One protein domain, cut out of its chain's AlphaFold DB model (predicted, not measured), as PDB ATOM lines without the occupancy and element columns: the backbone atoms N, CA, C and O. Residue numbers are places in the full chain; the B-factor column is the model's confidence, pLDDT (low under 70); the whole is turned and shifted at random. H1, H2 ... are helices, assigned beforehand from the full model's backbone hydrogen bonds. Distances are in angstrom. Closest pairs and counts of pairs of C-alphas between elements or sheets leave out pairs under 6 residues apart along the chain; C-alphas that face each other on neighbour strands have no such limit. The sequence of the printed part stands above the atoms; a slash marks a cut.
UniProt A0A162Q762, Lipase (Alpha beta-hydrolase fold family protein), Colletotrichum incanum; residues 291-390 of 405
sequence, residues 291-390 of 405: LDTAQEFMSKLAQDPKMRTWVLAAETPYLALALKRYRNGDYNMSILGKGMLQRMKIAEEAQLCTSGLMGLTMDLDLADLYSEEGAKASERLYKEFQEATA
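What this domain is: This is residues 291 to 390 of the 405 residues of the protein "Lipase (Alpha beta-hydrolase fold family protein)" of Colletotrichum incanum (UniProt A0A162Q762). Three helices, H1, H3 and H7, run roughly along one axis with their centres in a triangle, and H8 lies across one end of them. At the other end the short H2 and H6 fill in, while H4 runs outward from there and H5 folds back beside it; the packing is loose, with few helix pairs touching. The printed part has 100 residues with eight named helices, H1 to H8 in chain order, and no named strand: the class is all helix. The whole is compact, with a radius of gyration of the C-alphas of 12.7 A, and spans 33 by 32 by 22 A.

How they stand to each other: Start at H1, residues 291 to 301; it only just touches H2, residues 311 to 314, with 3 pairs of C-alphas within 8 A, the closest being those of Ala 294 and Leu 312 at 7.0 A. Next look at H3, residues 316 to 326, close to H1 but not clearly touching, with C-alphas 291 and 319 the closest at 7.4 A, at a shallow tilt of 21 degrees, opposite ways. H4, residues 338 to 350, is close to H3 but not clearly touching: the closest C-alphas, of Pro 317 and Met 340, are 7.6 A apart, and the steep tilt of 69.8 degrees is only just short of about perpendicular. H5, residues 354 to 359, only just touches H2, with 3 pairs of C-alphas within 8 A, the closest those of Ala 314 and Met 358 at 4.7 A. H6, residues 366 to 369, touches H4 at its residues 338 to 341 alone, closest at C-alphas 339 and 368, 4.5 A. H7, residues 372 to 377, touches no helix but is near H1. H8, residues 379 to 389, touches H3 about perpendicular, at 74 degrees, closest at C-alphas 323 and 385, 7.0 A. Every O i to N i+4 pair is within hydrogen-bond range in H3, H5, H7 and H8; H1 has 5 of 7 and H4 7 of 9, and H2 and H6 are too short for such a pair.

Where its parts are: Find C-alpha 291 at (14.491, 9.223, -0.440); from there H1 runs 14.7 A to C-alpha 301. H3 measures 15.7 A, and H4, the longest helix by residues, runs 19.4 A from C-alpha 338 at (25.881, 12.725, -15.933). H8 runs 15.3 A to C-alpha 389 at (14.670, 15.072, 8.770). The shorter H2, H5, H6 and H7 measure 5.1, 8.4, 5.0 and 8.6 A.

The domain as a whole: Look for the two C-alphas farthest apart at Pro 305 and Asn 328, 35.9 A. The link from H3 to H4, 11 residues, is long. The printed part has no cut, its mean pLDDT is 91.0, and no printed residue is under 70.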
ATOM      1  N   LEU A 291      13.430  10.047   0.139       81.69
ATOM      2  CA  LEU A 291      14.491   9.223  -0.440       81.69
ATOM      3  C   LEU A 291      14.043   7.777  -0.641       81.69
ATOM      4  O   LEU A 291      14.283   7.235  -1.713       81.69
ATOM      5  N   ASP A 292      13.317   7.186   0.312       84.88
ATOM      6  CA  ASP A 292      12.670   5.883   0.101       84.88
ATOM      7  C   ASP A 292      11.694   5.928  -1.080       84.88
ATOM      8  O   ASP A 292      11.663   5.023  -1.910       84.88
ATOM      9  N   THR A 293      10.910   7.009  -1.170       83.75
ATOM     10  CA  THR A 293       9.985   7.235  -2.285       83.75
ATOM     11  C   THR A 293      10.768   7.315  -3.591       83.75
ATOM     12  O   THR A 293      10.448   6.609  -4.538       83.75
ATOM     13  N   ALA A 294      11.843   8.100  -3.646       81.44
ATOM     14  CA  ALA A 294      12.699   8.155  -4.824       81.44
ATOM     15  C   ALA A 294      13.228   6.764  -5.208       81.44
ATOM     16  O   ALA A 294      13.033   6.339  -6.340       81.44
ATOM     17  N   GLN A 295      13.815   6.018  -4.271       78.62
ATOM     18  CA  GLN A 295      14.374   4.688  -4.533       78.62
ATOM     19  C   GLN A 295      13.332   3.697  -5.073       78.62
ATOM     20  O   GLN A 295      13.571   3.054  -6.095       78.62
ATOM     21  N   GLU A 296      12.169   3.606  -4.427       80.38
ATOM     22  CA  GLU A 296      11.075   2.722  -4.844       80.38
ATOM     23  C   GLU A 296      10.595   3.062  -6.261       80.38
ATOM     24  O   GLU A 296      10.427   2.188  -7.115       80.38
ATOM     25  N   PHE A 297      10.393   4.349  -6.538       79.38
ATOM     26  CA  PHE A 297       9.833   4.787  -7.809       79.38
ATOM     27  C   PHE A 297      10.846   4.799  -8.953       79.38
ATOM     28  O   PHE A 297      10.422   4.616 -10.089       79.38
ATOM     29  N   MET A 298      12.155   4.930  -8.711       77.75
ATOM     30  CA  MET A 298      13.154   4.870  -9.792       77.75
ATOM     31  C   MET A 298      13.100   3.537 -10.555       77.75
ATOM     32  O   MET A 298      13.214   3.526 -11.781       77.75
ATOM     33  N   SER A 299      12.806   2.426  -9.867       72.56
ATOM     34  CA  SER A 299      12.600   1.117 -10.510       72.56
ATOM     35  C   SER A 299      11.377   1.078 -11.444       72.56
ATOM     36  O   SER A 299      11.382   0.367 -12.452       72.56
ATOM     37  N   LYS A 300      10.339   1.866 -11.130       79.81
ATOM     38  CA  LYS A 300       9.107   2.004 -11.922       79.81
ATOM     39  C   LYS A 300       9.300   2.977 -13.081       79.81
ATOM     40  O   LYS A 300       8.870   2.681 -14.190       79.81
ATOM     41  N   LEU A 301       9.998   4.091 -12.847       79.44
ATOM     42  CA  LEU A 301      10.337   5.078 -13.877       79.44
ATOM     43  C   LEU A 301      11.160   4.448 -15.006       79.44
ATOM     44  O   LEU A 301      10.910   4.745 -16.168       79.44
ATOM     45  N   ALA A 302      12.068   3.522 -14.687       76.81
ATOM     46  CA  ALA A 302      12.851   2.782 -15.682       76.81
ATOM     47  C   ALA A 302      12.005   1.992 -16.691       76.81
ATOM     48  O   ALA A 302      12.474   1.687 -17.784       76.81
ATOM     49  N   GLN A 303      10.770   1.652 -16.326       80.06
ATOM     50  CA  GLN A 303       9.869   0.827 -17.128       80.06
ATOM     51  C   GLN A 303       8.785   1.656 -17.828       80.06
ATOM     52  O   GLN A 303       8.065   1.122 -18.671       80.06
ATOM     53  N   ASP A 304       8.658   2.948 -17.502       83.31
ATOM     54  CA  ASP A 304       7.625   3.820 -18.051       83.31
ATOM     55  C   ASP A 304       8.199   4.740 -19.147       83.31
ATOM     56  O   ASP A 304       8.961   5.665 -18.847       83.31
ATOM     57  N   PRO A 305       7.797   4.581 -20.425       81.56
ATOM     58  CA  PRO A 305       8.225   5.482 -21.498       81.56
ATOM     59  C   PRO A 305       7.759   6.936 -21.293       81.56
ATOM     60  O   PRO A 305       8.249   7.845 -21.962       81.56
ATOM     61  N   LYS A 306       6.820   7.179 -20.370       83.75
ATOM     62  CA  LYS A 306       6.344   8.501 -19.955       83.75
ATOM     63  C   LYS A 306       6.985   8.985 -18.654       83.75
ATOM     64  O   LYS A 306       6.486   9.943 -18.078       83.75
ATOM     65  N   MET A 307       8.109   8.420 -18.200       82.75
ATOM     66  CA  MET A 307       8.776   8.829 -16.949       82.75
ATOM     67  C   MET A 307       8.980  10.352 -16.801       82.75
ATOM     68  O   MET A 307       8.869  10.899 -15.709       82.75
ATOM     69  N   ARG A 308       9.163  11.068 -17.917       80.88
ATOM     70  CA  ARG A 308       9.308  12.534 -17.985       80.88
ATOM     71  C   ARG A 308       8.066  13.311 -17.524       80.88
ATOM     72  O   ARG A 308       8.163  14.506 -17.272       80.88
ATOM     73  N   THR A 309       6.901  12.669 -17.429       77.31
ATOM     74  CA  THR A 309       5.661  13.280 -16.920       77.31
ATOM     75  C   THR A 309       5.491  13.111 -15.413       77.31
ATOM     76  O   THR A 309       4.530  13.628 -14.849       77.31
ATOM     77  N   TRP A 310       6.378  12.364 -14.754       80.00
ATOM     78  CA  TRP A 310       6.304  12.131 -13.320       80.00
ATOM     79  C   TRP A 310       6.983  13.271 -12.562       80.00
ATOM     80  O   TRP A 310       8.164  13.545 -12.770       80.00
ATOM     81  N   VAL A 311       6.256  13.887 -11.623       80.94
ATOM     82  CA  VAL A 311       6.788  14.937 -10.730       80.94
ATOM     83  C   VAL A 311       8.070  14.472 -10.042       80.94
ATOM     84  O   VAL A 311       9.050  15.203 -10.007       80.94
ATOM     85  N   LEU A 312       8.104  13.223  -9.574       81.00
ATOM     86  CA  LEU A 312       9.256  12.688  -8.853       81.00
ATOM     87  C   LEU A 312      10.533  12.629  -9.707       81.00
ATOM     88  O   LEU A 312      11.619  12.876  -9.189       81.00
ATOM     89  N   ALA A 313      10.415  12.359 -11.012       84.69
ATOM     90  CA  ALA A 313      11.556  12.426 -11.922       84.69
ATOM     91  C   ALA A 313      12.087  13.867 -12.005       84.69
ATOM     92  O   ALA A 313      13.292  14.101 -11.894       84.69
ATOM     93  N   ALA A 314      11.182  14.840 -12.112       87.38
ATOM     94  CA  ALA A 314      11.516  16.258 -12.163       87.38
ATOM     95  C   ALA A 314      12.057  16.830 -10.837       87.38
ATOM     96  O   ALA A 314      12.779  17.823 -10.844       87.38
ATOM     97  N   GLU A 315      11.777  16.179  -9.705       89.44
ATOM     98  CA  GLU A 315      12.287  16.570  -8.386       89.44
ATOM     99  C   GLU A 315      13.648  15.944  -8.025       89.44
ATOM    100  O   GLU A 315      14.247  16.317  -7.017       89.44
ATOM    101  N   THR A 316      14.203  15.050  -8.852       91.88
ATOM    102  CA  THR A 316      15.524  14.428  -8.613       91.88
ATOM    103  C   THR A 316      16.641  15.442  -8.275       91.88
ATOM    104  O   THR A 316      17.383  15.207  -7.314       91.88
ATOM    105  N   PRO A 317      16.758  16.602  -8.961       95.44
ATOM    106  CA  PRO A 317      17.744  17.633  -8.614       95.44
ATOM    107  C   PRO A 317      17.579  18.188  -7.194       95.44
ATOM    108  O   PRO A 317      18.568  18.465  -6.513       95.44
ATOM    109  N   TYR A 318      16.341  18.303  -6.710       94.94
ATOM    110  CA  TYR A 318      16.062  18.766  -5.353       94.94
ATOM    111  C   TYR A 318      16.533  17.778  -4.289       94.94
ATOM    112  O   TYR A 318      17.046  18.203  -3.254       94.94
ATOM    113  N   LEU A 319      16.423  16.471  -4.542       92.62
ATOM    114  CA  LEU A 319      16.954  15.449  -3.635       92.62
ATOM    115  C   LEU A 319      18.478  15.560  -3.509       92.62
ATOM    116  O   LEU A 319      19.026  15.459  -2.411       92.62
ATOM    117  N   ALA A 320      19.164  15.833  -4.621       95.25
ATOM    118  CA  ALA A 320      20.609  16.021  -4.624       95.25
ATOM    119  C   ALA A 320      21.017  17.287  -3.856       95.25
ATOM    120  O   ALA A 320      21.941  17.246  -3.039       95.25
ATOM    121  N   LEU A 321      20.291  18.393  -4.065       96.12
ATOM    122  CA  LEU A 321      20.487  19.646  -3.332       96.12
ATOM    123  C   LEU A 321      20.203  19.496  -1.833       96.12
ATOM    124  O   LEU A 321      20.962  20.030  -1.025       96.12
ATOM    125  N   ALA A 322      19.164  18.749  -1.447       94.94
ATOM    126  CA  ALA A 322      18.844  18.483  -0.046       94.94
ATOM    127  C   ALA A 322      20.014  17.809   0.675       94.94
ATOM    128  O   ALA A 322      20.462  18.288   1.715       94.94
ATOM    129  N   LEU A 323      20.571  16.751   0.082       95.50
ATOM    130  CA  LEU A 323      21.716  16.034   0.642       95.50
ATOM    131  C   LEU A 323      22.978  16.896   0.671       95.50
ATOM    132  O   LEU A 323      23.695  16.904   1.673       95.50
ATOM    133  N   LYS A 324      23.220  17.668  -0.397       96.81
ATOM    134  CA  LYS A 324      24.353  18.598  -0.476       96.81
ATOM    135  C   LYS A 324      24.308  19.627   0.634       96.81
ATOM    136  O   LYS A 324      25.302  19.822   1.326       96.81
ATOM    137  N   ARG A 325      23.150  20.232   0.868       95.44
ATOM    138  CA  ARG A 325      23.002  21.293   1.866       95.44
ATOM    139  C   ARG A 325      22.882  20.771   3.288       95.44
ATOM    140  O   ARG A 325      23.385  21.420   4.198       95.44
ATOM    141  N   TYR A 326      22.333  19.575   3.478       94.88
ATOM    142  CA  TYR A 326      22.409  18.871   4.759       94.88
ATOM    143  C   TYR A 326      23.862  18.619   5.191       94.88
ATOM    144  O   TYR A 326      24.191  18.710   6.369       94.88
ATOM    145  N   ARG A 327      24.755  18.364   4.229       94.75
ATOM    146  CA  ARG A 327      26.197  18.187   4.452       94.75
ATOM    147  C   ARG A 327      27.012  19.473   4.342       94.75
ATOM    148  O   ARG A 327      28.230  19.398   4.235       94.75
ATOM    149  N   ASN A 328      26.383  20.649   4.374       93.31
ATOM    150  CA  ASN A 328      27.081  21.935   4.241       93.31
ATOM    151  C   ASN A 328      27.977  22.017   2.987       93.31
ATOM    152  O   ASN A 328      29.078  22.558   3.028       93.31
ATOM    153  N   GLY A 329      27.520  21.438   1.875       93.88
ATOM    154  CA  GLY A 329      28.237  21.397   0.602       93.88
ATOM    155  C   GLY A 329      29.139  20.174   0.404       93.88
ATOM    156  O   GLY A 329      29.535  19.919  -0.732       93.88
ATOM    157  N   ASP A 330      29.415  19.387   1.453       94.94
ATOM    158  CA  ASP A 330      30.240  18.165   1.415       94.94
ATOM    159  C   ASP A 330      29.474  16.969   0.818       94.94
ATOM    160  O   ASP A 330      29.211  15.954   1.466       94.94
ATOM    161  N   TYR A 331      29.030  17.132  -0.427       96.50
ATOM    162  CA  TYR A 331      28.428  16.093  -1.251       96.50
ATOM    163  C   TYR A 331      28.418  16.532  -2.719       96.50
ATOM    164  O   TYR A 331      27.979  17.630  -3.068       96.50
ATOM    165  N   ASN A 332      28.867  15.649  -3.603       95.12
ATOM    166  CA  ASN A 332      29.046  15.938  -5.025       95.12
ATOM    167  C   ASN A 332      27.796  15.680  -5.884       95.12
ATOM    168  O   ASN A 332      27.912  15.668  -7.106       95.12
ATOM    169  N   MET A 333      26.624  15.462  -5.272       96.50
ATOM    170  CA  MET A 333      25.378  15.167  -5.994       96.50
ATOM    171  C   MET A 333      25.462  13.900  -6.857       96.50
ATOM    172  O   MET A 333      24.799  13.814  -7.887       96.50
ATOM    173  N   SER A 334      26.252  12.905  -6.435       95.25
ATOM    174  CA  SER A 334      26.518  11.662  -7.179       95.25
ATOM    175  C   SER A 334      25.277  10.895  -7.640       95.25
ATOM    176  O   SER A 334      25.391  10.053  -8.522       95.25
ATOM    177  N   ILE A 335      24.110  11.169  -7.063       93.62
ATOM    178  CA  ILE A 335      22.837  10.518  -7.401       93.62
ATOM    179  C   ILE A 335      22.243  10.996  -8.717       93.62
ATOM    180  O   ILE A 335      21.340  10.360  -9.252       93.62
ATOM    181  N   LEU A 336      22.730  12.125  -9.222       96.25
ATOM    182  CA  LEU A 336      22.358  12.633 -10.524       96.25
ATOM    183  C   LEU A 336      23.123  11.861 -11.596       96.25
ATOM    184  O   LEU A 336      24.322  11.600 -11.463       96.25
ATOM    185  N   GLY A 337      22.426  11.527 -12.678       96.50
ATOM    186  CA  GLY A 337      23.070  11.068 -13.903       96.50
ATOM    187  C   GLY A 337      23.968  12.164 -14.486       96.50
ATOM    188  O   GLY A 337      23.884  13.338 -14.109       96.50
ATOM    189  N   LYS A 338      24.864  11.795 -15.407       96.81
ATOM    190  CA  LYS A 338      25.881  12.725 -15.933       96.81
ATOM    191  C   LYS A 338      25.257  13.961 -16.585       96.81
ATOM    192  O   LYS A 338      25.722  15.070 -16.320       96.81
ATOM    193  N   GLY A 339      24.203  13.777 -17.385       97.56
ATOM    194  CA  GLY A 339      23.491  14.878 -18.032       97.56
ATOM    195  C   GLY A 339      22.896  15.867 -17.029       97.56
ATOM    196  O   GLY A 339      23.137  17.070 -17.132       97.56
ATOM    197  N   MET A 340      22.184  15.384 -16.008       97.62
ATOM    198  CA  MET A 340      21.593  16.250 -14.988       97.62
ATOM    199  C   MET A 340      22.659  16.918 -14.116       97.62
ATOM    200  O   MET A 340      22.557  18.110 -13.835       97.62
ATOM    201  N   LEU A 341      23.715  16.191 -13.739       97.88
ATOM    202  CA  LEU A 341      24.829  16.750 -12.971       97.88
ATOM    203  C   LEU A 341      25.507  17.909 -13.717       97.88
ATOM    204  O   LEU A 341      25.833  18.924 -13.106       97.88
ATOM    205  N   GLN A 342      25.681  17.794 -15.038       97.75
ATOM    206  CA  GLN A 342      26.207  18.878 -15.870       97.75
ATOM    207  C   GLN A 342      25.242  20.075 -15.914       97.75
ATOM    208  O   GLN A 342      25.670  21.221 -15.753       97.75
ATOM    209  N   ARG A 343      23.937  19.808 -16.050       98.12
ATOM    210  CA  ARG A 343      22.871  20.821 -16.083       98.12
ATOM    211  C   ARG A 343      22.669  21.564 -14.762       98.12
ATOM    212  O   ARG A 343      22.141  22.673 -14.785       98.12
ATOM    213  N   MET A 344      23.148  21.041 -13.628       98.06
ATOM    214  CA  MET A 344      23.121  21.772 -12.349       98.06
ATOM    215  C   MET A 344      23.866  23.111 -12.410       98.06
ATOM    216  O   MET A 344      23.476  24.042 -11.713       98.06
ATOM    217  N   LYS A 345      24.863  23.260 -13.292       97.81
ATOM    218  CA  LYS A 345      25.524  24.553 -13.531       97.81
ATOM    219  C   LYS A 345      24.563  25.610 -14.076       97.81
ATOM    220  O   LYS A 345      24.683  26.774 -13.721       97.81
ATOM    221  N   ILE A 346      23.593  25.208 -14.900       98.25
ATOM    222  CA  ILE A 346      22.541  26.106 -15.398       98.25
ATOM    223  C   ILE A 346      21.616  26.503 -14.249       98.25
ATOM    224  O   ILE A 346      21.279  27.675 -14.122       98.25
ATOM    225  N   ALA A 347      21.242  25.548 -13.391       97.44
ATOM    226  CA  ALA A 347      20.424  25.830 -12.216       97.44
ATOM    227  C   ALA A 347      21.094  26.836 -11.269       97.44
ATOM    228  O   ALA A 347      20.423  27.750 -10.801       97.44
ATOM    229  N   GLU A 348      22.395  26.676 -11.011       96.31
ATOM    230  CA  GLU A 348      23.186  27.561 -10.150       96.31
ATOM    231  C   GLU A 348      23.385  28.954 -10.778       96.31
ATOM    232  O   GLU A 348      23.096  29.950 -10.118       96.31
ATOM    233  N   GLU A 349      23.799  29.031 -12.049       96.81
ATOM    234  CA  GLU A 349      24.026  30.297 -12.772       96.81
ATOM    235  C   GLU A 349      22.737  31.113 -12.900       96.81
ATOM    236  O   GLU A 349      22.692  32.303 -12.594       96.81
ATOM    237  N   ALA A 350      21.654  30.458 -13.324       96.56
ATOM    238  CA  ALA A 350      20.377  31.123 -13.527       96.56
ATOM    239  C   ALA A 350      19.550  31.242 -12.239       96.56
ATOM    240  O   ALA A 350      18.504  31.885 -12.261       96.56
ATOM    241  N   GLN A 351      19.982  30.635 -11.127       96.69
ATOM    242  CA  GLN A 351      19.208  30.521  -9.885       96.69
ATOM    243  C   GLN A 351      17.756  30.102 -10.155       96.69
ATOM    244  O   GLN A 351      16.812  30.820  -9.823       96.69
ATOM    245  N   LEU A 352      17.585  28.967 -10.839       97.00
ATOM    246  CA  LEU A 352      16.271  28.514 -11.304       97.00
ATOM    247  C   LEU A 352      15.344  28.169 -10.133       97.00
ATOM    248  O   LEU A 352      15.706  27.394  -9.242       97.00
ATOM    249  N   CYS A 353      14.125  28.701 -10.168       96.62
ATOM    250  CA  CYS A 353      13.064  28.284  -9.256       96.62
ATOM    251  C   CYS A 353      12.421  26.971  -9.732       96.62
ATOM    252  O   CYS A 353      12.973  26.273 -10.587       96.62
ATOM    253  N   THR A 354      11.322  26.549  -9.101       94.38
ATOM    254  CA  THR A 354      10.797  25.184  -9.259       94.38
ATOM    255  C   THR A 354      10.528  24.756 -10.681       94.38
ATOM    256  O   THR A 354      11.026  23.704 -11.087       94.38
ATOM    257  N   SER A 355       9.810  25.553 -11.456       93.19
ATOM    258  CA  SER A 355       9.473  25.178 -12.823       93.19
ATOM    259  C   SER A 355      10.737  25.129 -13.678       93.19
ATOM    260  O   SER A 355      10.933  24.164 -14.414       93.19
ATOM    261  N   GLY A 356      11.625  26.120 -13.555       94.62
ATOM    262  CA  GLY A 356      12.896  26.157 -14.277       94.62
ATOM    263  C   GLY A 356      13.786  24.944 -13.989       94.62
ATOM    264  O   GLY A 356      14.287  24.314 -14.922       94.62
ATOM    265  N   LEU A 357      13.947  24.578 -12.712       95.62
ATOM    266  CA  LEU A 357      14.758  23.426 -12.306       95.62
ATOM    267  C   LEU A 357      14.134  22.101 -12.761       95.62
ATOM    268  O   LEU A 357      14.851  21.231 -13.249       95.62
ATOM    269  N   MET A 358      12.807  21.962 -12.683       91.88
ATOM    270  CA  MET A 358      12.090  20.813 -13.249       91.88
ATOM    271  C   MET A 358      12.221  20.758 -14.781       91.88
ATOM    272  O   MET A 358      12.348  19.683 -15.359       91.88
ATOM    273  N   GLY A 359      12.253  21.907 -15.458       92.56
ATOM    274  CA  GLY A 359      12.453  21.998 -16.906       92.56
ATOM    275  C   GLY A 359      13.772  21.374 -17.376       92.56
ATOM    276  O   GLY A 359      13.817  20.791 -18.460       92.56
ATOM    277  N   LEU A 360      14.818  21.400 -16.539       95.38
ATOM    278  CA  LEU A 360      16.114  20.773 -16.834       95.38
ATOM    279  C   LEU A 360      16.055  19.243 -16.930       95.38
ATOM    280  O   LEU A 360      17.006  18.647 -17.435       95.38
ATOM    281  N   THR A 361      14.987  18.592 -16.467       93.12
ATOM    282  CA  THR A 361      14.871  17.124 -16.484       93.12
ATOM    283  C   THR A 361      14.026  16.603 -17.647       93.12
ATOM    284  O   THR A 361      14.063  15.414 -17.955       93.12
ATOM    285  N   MET A 362      13.234  17.470 -18.286       90.06
ATOM    286  CA  MET A 362      12.094  17.071 -19.121       90.06
ATOM    287  C   MET A 362      12.455  16.394 -20.449       90.06
ATOM    288  O   MET A 362      11.616  15.705 -21.029       90.06
ATOM    289  N   ASP A 363      13.667  16.584 -20.961       91.75
ATOM    290  CA  ASP A 363      14.178  15.911 -22.161       91.75
ATOM    291  C   ASP A 363      15.271  14.874 -21.858       91.75
ATOM    292  O   ASP A 363      15.710  14.198 -22.788       91.75
ATOM    293  N   LEU A 364      15.656  14.681 -20.591       92.56
ATOM    294  CA  LEU A 364      16.618  13.651 -20.196       92.56
ATOM    295  C   LEU A 364      15.991  12.255 -20.213       92.56
ATOM    296  O   LEU A 364      14.798  12.080 -19.946       92.56
ATOM    297  N   ASP A 365      16.814  11.256 -20.512       91.44
ATOM    298  CA  ASP A 365      16.507   9.853 -20.238       91.44
ATOM    299  C   ASP A 365      16.939   9.489 -18.814       91.44
ATOM    300  O   ASP A 365      17.709  10.213 -18.177       91.44
ATOM    301  N   LEU A 366      16.460   8.351 -18.303       89.69
ATOM    302  CA  LEU A 366      16.697   7.965 -16.910       89.69
ATOM    303  C   LEU A 366      18.189   7.924 -16.546       89.69
ATOM    304  O   LEU A 366      18.552   8.407 -15.480       89.69
ATOM    305  N   ALA A 367      19.050   7.405 -17.426       91.94
ATOM    306  CA  ALA A 367      20.489   7.295 -17.170       91.94
ATOM    307  C   ALA A 367      21.206   8.657 -17.081       91.94
ATOM    308  O   ALA A 367      22.211   8.791 -16.382       91.94
ATOM    309  N   ASP A 368      20.690   9.680 -17.768       95.12
ATOM    310  CA  ASP A 368      21.210  11.044 -17.662       95.12
ATOM    311  C   ASP A 368      20.597  11.812 -16.491       95.12
ATOM    312  O   ASP A 368      21.227  12.734 -15.975       95.12
ATOM    313  N   LEU A 369      19.402  11.426 -16.040       93.75
ATOM    314  CA  LEU A 369      18.722  12.020 -14.893       93.75
ATOM    315  C   LEU A 369      19.247  11.483 -13.553       93.75
ATOM    316  O   LEU A 369      19.518  12.261 -12.638       93.75
ATOM    317  N   TYR A 370      19.408  10.165 -13.437       92.81
ATOM    318  CA  TYR A 370      19.640   9.449 -12.183       92.81
ATOM    319  C   TYR A 370      20.778   8.428 -12.304       92.81
ATOM    320  O   TYR A 370      20.926   7.748 -13.316       92.81
ATOM    321  N   SER A 371      21.571   8.309 -11.239       93.50
ATOM    322  CA  SER A 371      22.721   7.410 -11.127       93.50
ATOM    323  C   SER A 371      22.470   6.376 -10.031       93.50
ATOM    324  O   SER A 371      22.518   6.692  -8.839       93.50
ATOM    325  N   GLU A 372      22.212   5.125 -10.420       90.12
ATOM    326  CA  GLU A 372      21.977   4.037  -9.466       90.12
ATOM    327  C   GLU A 372      23.244   3.723  -8.657       90.12
ATOM    328  O   GLU A 372      23.177   3.532  -7.440       90.12
ATOM    329  N   GLU A 373      24.416   3.728  -9.295       93.19
ATOM    330  CA  GLU A 373      25.704   3.550  -8.621       93.19
ATOM    331  C   GLU A 373      25.963   4.671  -7.614       93.19
ATOM    332  O   GLU A 373      26.396   4.415  -6.489       93.19
ATOM    333  N   GLY A 374      25.663   5.915  -7.992       93.81
ATOM    334  CA  GLY A 374      25.805   7.070  -7.116       93.81
ATOM    335  C   GLY A 374      24.839   7.048  -5.935       93.81
ATOM    336  O   GLY A 374      25.229   7.392  -4.816       93.81
ATOM    337  N   ALA A 375      23.608   6.579  -6.150       90.62
ATOM    338  CA  ALA A 375      22.637   6.359  -5.086       90.62
ATOM    339  C   ALA A 375      23.068   5.259  -4.114       90.62
ATOM    340  O   ALA A 375      23.015   5.479  -2.904       90.62
ATOM    341  N   LYS A 376      23.590   4.131  -4.611       91.56
ATOM    342  CA  LYS A 376      24.177   3.076  -3.764       91.56
ATOM    343  C   LYS A 376      25.369   3.599  -2.961       91.56
ATOM    344  O   LYS A 376      25.438   3.389  -1.755       91.56
ATOM    345  N   ALA A 377      26.271   4.348  -3.596       93.81
ATOM    346  CA  ALA A 377      27.413   4.957  -2.913       93.81
ATOM    347  C   ALA A 377      26.996   5.979  -1.834       93.81
ATOM    348  O   ALA A 377      27.729   6.195  -0.871       93.81
ATOM    349  N   SER A 378      25.814   6.585  -1.978       93.00
ATOM    350  CA  SER A 378      25.271   7.593  -1.058       93.00
ATOM    351  C   SER A 378      24.287   7.024  -0.031       93.00
ATOM    352  O   SER A 378      23.744   7.788   0.765       93.00
ATOM    353  N   GLU A 379      24.055   5.706  -0.005       91.75
ATOM    354  CA  GLU A 379      22.988   5.076   0.786       91.75
ATOM    355  C   GLU A 379      23.080   5.406   2.285       91.75
ATOM    356  O   GLU A 379      22.069   5.634   2.952       91.75
ATOM    357  N   ARG A 380      24.298   5.486   2.828       93.62
ATOM    358  CA  ARG A 380      24.501   5.882   4.225       93.62
ATOM    359  C   ARG A 380      24.020   7.311   4.479       93.62
ATOM    360  O   ARG A 380      23.249   7.534   5.407       93.62
ATOM    361  N   LEU A 381      24.444   8.259   3.644       94.50
ATOM    362  CA  LEU A 381      24.033   9.659   3.748       94.50
ATOM    363  C   LEU A 381      22.514   9.804   3.582       94.50
ATOM    364  O   LEU A 381      21.885  10.599   4.273       94.50
ATOM    365  N   TYR A 382      21.921   9.009   2.692       90.38
ATOM    366  CA  TYR A 382      20.479   8.986   2.478       90.38
ATOM    367  C   TYR A 382      19.727   8.623   3.755       90.38
ATOM    368  O   TYR A 382      18.814   9.340   4.162       90.38
ATOM    369  N   LYS A 383      20.129   7.521   4.395       91.06
ATOM    370  CA  LYS A 383      19.520   7.061   5.646       91.06
ATOM    371  C   LYS A 383      19.719   8.085   6.757       91.06
ATOM    372  O   LYS A 383      18.744   8.443   7.406       91.06
ATOM    373  N   GLU A 384      20.927   8.633   6.895       93.50
ATOM    374  CA  GLU A 384      21.226   9.691   7.871       93.50
ATOM    375  C   GLU A 384      20.320  10.922   7.678       93.50
ATOM    376  O   GLU A 384      19.715  11.398   8.639       93.50
ATOM    377  N   PHE A 385      20.168  11.418   6.443       93.38
ATOM    378  CA  PHE A 385      19.261  12.529   6.137       93.38
ATOM    379  C   PHE A 385      17.803  12.172   6.436       93.38
ATOM    380  O   PHE A 385      17.096  12.944   7.084       93.38
ATOM    381  N   GLN A 386      17.336  11.006   5.983       92.00
ATOM    382  CA  GLN A 386      15.957  10.557   6.165       92.00
ATOM    383  C   GLN A 386      15.608  10.438   7.654       92.00
ATOM    384  O   GLN A 386      14.572  10.940   8.077       92.00
ATOM    385  N   GLU A 387      16.473   9.815   8.453       91.06
ATOM    386  CA  GLU A 387      16.285   9.632   9.896       91.06
ATOM    387  C   GLU A 387      16.292  10.962  10.655       91.06
ATOM    388  O   GLU A 387      15.483  11.161  11.564       91.06
ATOM    389  N   ALA A 388      17.167  11.894  10.263       91.69
ATOM    390  CA  ALA A 388      17.260  13.204  10.898       91.69
ATOM    391  C   ALA A 388      16.075  14.119  10.547       91.69
ATOM    392  O   ALA A 388      15.618  14.899  11.389       91.69
ATOM    393  N   THR A 389      15.571  14.044   9.311       92.75
ATOM    394  CA  THR A 389      14.670  15.072   8.770       92.75
ATOM    395  C   THR A 389      13.220  14.637   8.630       92.75
ATOM    396  O   THR A 389      12.338  15.465   8.842       92.75
ATOM    397  N   ALA A 390      12.933  13.370   8.328       92.25
ATOM    398  CA  ALA A 390      11.579  12.933   8.010       92.25
ATOM    399  C   ALA A 390      10.572  13.239   9.146       92.25
ATOM    400  O   ALA A 390      10.889  13.081  10.339       92.25
TER     401      ALA A 390